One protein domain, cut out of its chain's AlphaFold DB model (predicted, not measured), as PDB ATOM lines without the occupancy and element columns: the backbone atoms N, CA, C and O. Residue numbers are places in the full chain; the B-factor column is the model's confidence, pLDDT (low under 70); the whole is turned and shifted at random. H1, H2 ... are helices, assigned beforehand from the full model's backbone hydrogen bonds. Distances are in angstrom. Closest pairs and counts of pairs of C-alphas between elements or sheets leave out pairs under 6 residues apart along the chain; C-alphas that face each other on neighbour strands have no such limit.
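What this domain is: This is residues 2 to 43 of the 79 residues of an uncharacterized protein of Acidovorax citrulli (UniProt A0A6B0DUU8). This printed part has little regular structure: it is an extended chain with a short helix, H1, near one end and a longer helix, H2, towards the other, joined by a long open link. The helices share no contact, and residues 17 to 31, of which 28 to 31 belong to H2, stand free. You have 42 residues with two named helices, H1 then H2, and no named strand; the class is all helix, with 15 residues in named elements. The whole is extended, a rod of 43 by 20 by 13 A, with a radius of gyration of the C-alphas of 14.7 A.

Where its parts are: Start at Asn 2 and go on to C-alpha 8 at (145.955, 154.691, 103.774), where H1, residues 8 to 12, begins; it is 6.4 A long from first to last C-alpha. Residues 13 to 27 have no named element. Find C-alpha 28 at (143.504, 177.916, 85.535); from there H2, residues 28 to 37, runs 14.2 A to C-alpha 37 at (142.812, 164.414, 81.176).

How they stand to each other: H1 and H2 are apart. In both helices every O i to N i+4 pair is within hydrogen-bond range.

The domain as a whole: The C-alphas of Asn 2 and Ile 43, the two farthest apart, are 43.7 A apart. The printed part has no cut, and the link from H1 to H2, 15 residues, is long. Mean pLDDT of the printed part is 89.7; residue 2 is under 70.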
ATOM      1  N   ASN A   2     148.096 168.369 115.653       61.66
ATOM      2  CA  ASN A   2     148.257 166.913 115.685       61.66
ATOM      3  C   ASN A   2     148.851 166.497 114.336       61.66
ATOM      4  O   ASN A   2     148.301 166.844 113.296       61.66
ATOM      5  N   LYS A   3     150.010 165.836 114.340       70.62
ATOM      6  CA  LYS A   3     150.584 165.255 113.123       70.62
ATOM      7  C   LYS A   3     149.928 163.896 112.902       70.62
ATOM      8  O   LYS A   3     150.122 163.004 113.722       70.62
ATOM      9  N   PHE A   4     149.167 163.758 111.824       78.06
ATOM     10  CA  PHE A   4     148.631 162.471 111.387       78.06
ATOM     11  C   PHE A   4     149.718 161.674 110.659       78.06
ATOM     12  O   PHE A   4     150.574 162.251 109.982       78.06
ATOM     13  N   ALA A   5     149.709 160.352 110.819       81.69
ATOM     14  CA  ALA A   5     150.551 159.472 110.020       81.69
ATOM     15  C   ALA A   5     149.976 159.401 108.595       81.69
ATOM     16  O   ALA A   5     148.765 159.293 108.429       81.69
ATOM     17  N   GLY A   6     150.830 159.479 107.573       88.19
ATOM     18  CA  GLY A   6     150.416 159.359 106.170       88.19
ATOM     19  C   GLY A   6     150.149 157.909 105.771       88.19
ATOM     20  O   GLY A   6     150.866 157.390 104.922       88.19
ATOM     21  N   THR A   7     149.200 157.244 106.433       93.19
ATOM     22  CA  THR A   7     148.759 155.876 106.112       93.19
ATOM     23  C   THR A   7     147.475 155.905 105.285       93.19
ATOM     24  O   THR A   7     146.769 156.916 105.273       93.19
ATOM     25  N   ASP A   8     147.161 154.802 104.605       92.75
ATOM     26  CA  ASP A   8     145.955 154.691 103.774       92.75
ATOM     27  C   ASP A   8     144.679 154.835 104.623       92.75
ATOM     28  O   ASP A   8     143.745 155.536 104.237       92.75
ATOM     29  N   GLU A   9     144.665 154.282 105.840       93.75
ATOM     30  CA  GLU A   9     143.528 154.383 106.763       93.75
ATOM     31  C   GLU A   9     143.221 155.836 107.150       93.75
ATOM     32  O   GLU A   9     142.059 156.213 107.268       93.75
ATOM     33  N   ALA A  10     144.246 156.684 107.295       91.69
ATOM     34  CA  ALA A  10     144.058 158.099 107.616       91.69
ATOM     35  C   ALA A  10     143.406 158.885 106.457       91.69
ATOM     36  O   ALA A  10     142.713 159.878 106.702       91.69
ATOM     37  N   TRP A  11     143.594 158.445 105.208       90.62
ATOM     38  CA  TRP A  11     142.884 158.984 104.044       90.62
ATOM     39  C   TRP A  11     141.436 158.489 103.982       90.62
ATOM     40  O   TRP A  11     140.528 159.305 103.823       90.62
ATOM     41  N   GLU A  12     141.207 157.185 104.167       92.62
ATOM     42  CA  GLU A  12     139.866 156.576 104.142       92.62
ATOM     43  C   GLU A  12     138.960 157.116 105.262       92.62
ATOM     44  O   GLU A  12     137.794 157.445 105.040       92.62
ATOM     45  N   GLU A  13     139.512 157.307 106.462       93.19
ATOM     46  CA  GLU A  13     138.807 157.914 107.595       93.19
ATOM     47  C   GLU A  13     138.664 159.441 107.476       93.19
ATOM     48  O   GLU A  13     138.111 160.084 108.371       93.19
ATOM     49  N   ARG A  14     139.136 160.038 106.372       90.69
ATOM     50  CA  ARG A  14     139.092 161.484 106.099       90.69
ATOM     51  C   ARG A  14     139.828 162.329 107.147       90.69
ATOM     52  O   ARG A  14     139.520 163.508 107.310       90.69
ATOM     53  N   GLN A  15     140.805 161.753 107.848       90.62
ATOM     54  CA  GLN A  15     141.699 162.504 108.737       90.62
ATOM     55  C   GLN A  15     142.687 163.364 107.928       90.62
ATOM     56  O   GLN A  15     143.149 164.400 108.403       90.62
ATOM     57  N   LEU A  16     142.984 162.947 106.692       89.38
ATOM     58  CA  LEU A  16     143.779 163.675 105.705       89.38
ATOM     59  C   LEU A  16     142.912 164.150 104.529       89.38
ATOM     60  O   LEU A  16     141.949 163.494 104.139       89.38
ATOM     61  N   GLY A  17     143.251 165.313 103.963       86.56
ATOM     62  CA  GLY A  17     142.654 165.836 102.723       86.56
ATOM     63  C   GLY A  17     141.214 166.357 102.814       86.56
ATOM     64  O   GLY A  17     140.699 166.864 101.821       86.56
ATOM     65  N   ALA A  18     140.559 166.253 103.973       89.81
ATOM     66  CA  ALA A  18     139.180 166.708 104.171       89.81
ATOM     67  C   ALA A  18     139.051 168.054 104.903       89.81
ATOM     68  O   ALA A  18     137.934 168.544 105.072       89.81
ATOM     69  N   ASP A  19     140.165 168.635 105.349       89.94
ATOM     70  CA  ASP A  19     140.182 169.925 106.033       89.94
ATOM     71  C   ASP A  19     140.066 171.080 105.026       89.94
ATOM     72  O   ASP A  19     140.912 171.247 104.145       89.94
ATOM     73  N   ALA A  20     139.009 171.878 105.170       88.88
ATOM     74  CA  ALA A  20     138.741 173.020 104.305       88.88
ATOM     75  C   ALA A  20     139.762 174.155 104.488       88.88
ATOM     76  O   ALA A  20     139.997 174.893 103.534       88.88
ATOM     77  N   ASP A  21     140.408 174.264 105.655       91.81
ATOM     78  CA  ASP A  21     141.449 175.272 105.909       91.81
ATOM     79  C   ASP A  21     142.725 174.999 105.089       91.81
ATOM     80  O   ASP A  21     143.564 175.882 104.907       91.81
ATOM     81  N   HIS A  22     142.863 173.775 104.571       88.81
ATOM     82  CA  HIS A  22     143.947 173.343 103.693       88.81
ATOM     83  C   HIS A  22     143.527 173.242 102.217       88.81
ATOM     84  O   HIS A  22     144.330 172.816 101.383       88.81
ATOM     85  N   ALA A  23     142.290 173.617 101.878       90.19
ATOM     86  CA  ALA A  23     141.800 173.621 100.506       90.19
ATOM     87  C   ALA A  23     142.089 174.962  99.816       90.19
ATOM     88  O   ALA A  23     141.810 176.032 100.353       90.19
ATOM     89  N   GLU A  24     142.581 174.905  98.578       89.50
ATOM     90  CA  GLU A  24     142.822 176.085  97.746       89.50
ATOM     91  C   GLU A  24     142.096 175.968  96.403       89.50
ATOM     92  O   GLU A  24     141.865 174.875  95.880       89.50
ATOM     93  N   VAL A  25     141.728 177.116  95.830       89.69
ATOM     94  CA  VAL A  25     141.152 177.158  94.484       89.69
ATOM     95  C   VAL A  25     142.242 176.806  93.479       89.69
ATOM     96  O   VAL A  25     143.266 177.482  93.400       89.69
ATOM     97  N   ALA A  26     141.995 175.767  92.683       89.56
ATOM     98  CA  ALA A  26     142.897 175.368  91.616       89.56
ATOM     99  C   ALA A  26     143.123 176.514  90.617       89.56
ATOM    100  O   ALA A  26     142.185 177.188  90.182       89.56
ATOM    101  N   GLY A  27     144.381 176.707  90.219       95.00
ATOM    102  CA  GLY A  27     144.731 177.639  89.153       95.00
ATOM    103  C   GLY A  27     144.152 177.212  87.800       95.00
ATOM    104  O   GLY A  27     143.833 176.043  87.574       95.00
ATOM    105  N   ALA A  28     144.063 178.161  86.867       92.44
ATOM    106  CA  ALA A  28     143.504 177.916  85.535       92.44
ATOM    107  C   ALA A  28     144.244 176.809  84.757       92.44
ATOM    108  O   ALA A  28     143.606 176.034  84.051       92.44
ATOM    109  N   GLU A  29     145.567 176.701  84.914       94.38
ATOM    110  CA  GLU A  29     146.374 175.645  84.288       94.38
ATOM    111  C   GLU A  29     145.990 174.252  84.799       94.38
ATOM    112  O   GLU A  29     145.828 173.325  84.012       94.38
ATOM    113  N   HIS A  30     145.776 174.113  86.110       94.00
ATOM    114  CA  HIS A  30     145.377 172.839  86.701       94.00
ATOM    115  C   HIS A  30     143.975 172.425  86.242       94.00
ATOM    116  O   HIS A  30     143.753 171.265  85.909       94.00
ATOM    117  N   MET A  31     143.049 173.385  86.150       90.38
ATOM    118  CA  MET A  31     141.716 173.145  85.592       90.38
ATOM    119  C   MET A  31     141.779 172.704  84.125       90.38
ATOM    120  O   MET A  31     141.096 171.759  83.750       90.38
ATOM    121  N   ALA A  32     142.632 173.333  83.311       91.88
ATOM    122  CA  ALA A  32     142.816 172.944  81.913       91.88
ATOM    123  C   ALA A  32     143.433 171.542  81.771       91.88
ATOM    124  O   ALA A  32     142.986 170.757  80.942       91.88
ATOM    125  N   ALA A  33     144.427 171.205  82.600       94.62
ATOM    126  CA  ALA A  33     145.026 169.872  82.620       94.62
ATOM    127  C   ALA A  33     144.019 168.792  83.048       94.62
ATOM    128  O   ALA A  33     144.036 167.686  82.509       94.62
ATOM    129  N   LEU A  34     143.131 169.116  83.992       93.44
ATOM    130  CA  LEU A  34     142.039 168.238  84.405       93.44
ATOM    131  C   LEU A  34     141.030 168.027  83.269       93.44
ATOM    132  O   LEU A  34     140.687 166.884  82.979       93.44
ATOM    133  N   ASP A  35     140.586 169.105  82.620       92.94
ATOM    134  CA  ASP A  35     139.671 169.037  81.478       92.94
ATOM    135  C   ASP A  35     140.261 168.162  80.357       92.94
ATOM    136  O   ASP A  35     139.592 167.241  79.888       92.94
ATOM    137  N   GLU A  36     141.537 168.358  80.007       95.12
ATOM    138  CA  GLU A  36     142.253 167.547  79.009       95.12
ATOM    139  C   GLU A  36     142.337 166.070  79.421       95.12
ATOM    140  O   GLU A  36     141.989 165.183  78.641       95.12
ATOM    141  N   ALA A  37     142.733 165.783  80.666       96.88
ATOM    142  CA  ALA A  37     142.812 164.414  81.176       96.88
ATOM    143  C   ALA A  37     141.448 163.701  81.167       96.88
ATOM    144  O   ALA A  37     141.384 162.479  81.025       96.88
ATOM    145  N   MET A  38     140.357 164.457  81.303       94.62
ATOM    146  CA  MET A  38     138.986 163.955  81.232       94.62
ATOM    147  C   MET A  38     138.405 163.944  79.808       94.62
ATOM    148  O   MET A  38     137.275 163.484  79.631       94.62
ATOM    149  N   GLY A  39     139.124 164.449  78.798       93.44
ATOM    150  CA  GLY A  39     138.607 164.622  77.435       93.44
ATOM    151  C   GLY A  39     137.438 165.611  77.351       93.44
ATOM    152  O   GLY A  39     136.556 165.473  76.502       93.44
ATOM    153  N   MET A  40     137.387 166.573  78.270       91.56
ATOM    154  CA  MET A  40     136.321 167.556  78.404       91.56
ATOM    155  C   MET A  40     136.748 168.897  77.812       91.56
ATOM    156  O   MET A  40     137.894 169.314  77.923       91.56
ATOM    157  N   GLN A  41     135.796 169.614  77.215       90.00
ATOM    158  CA  GLN A  41     136.016 170.975  76.736       90.00
ATOM    159  C   GLN A  41     134.951 171.908  77.303       90.00
ATOM    160  O   GLN A  41     133.754 171.735  77.053       90.00
ATOM    161  N   SER A  42     135.391 172.937  78.023       86.88
ATOM    162  CA  SER A  42     134.512 174.024  78.438       86.88
ATOM    163  C   SER A  42     134.046 174.823  77.220       86.88
ATOM    164  O   SER A  42     134.848 175.291  76.412       86.88
ATOM    165  N   ILE A  43     132.730 174.984  77.080       87.69
ATOM    166  CA  ILE A  43     132.115 175.768  76.007       87.69
ATOM    167  C   ILE A  43     131.224 176.863  76.588       87.69
ATOM    168  O   ILE A  43     130.477 176.650  77.542       87.69
TER     169      ILE A  43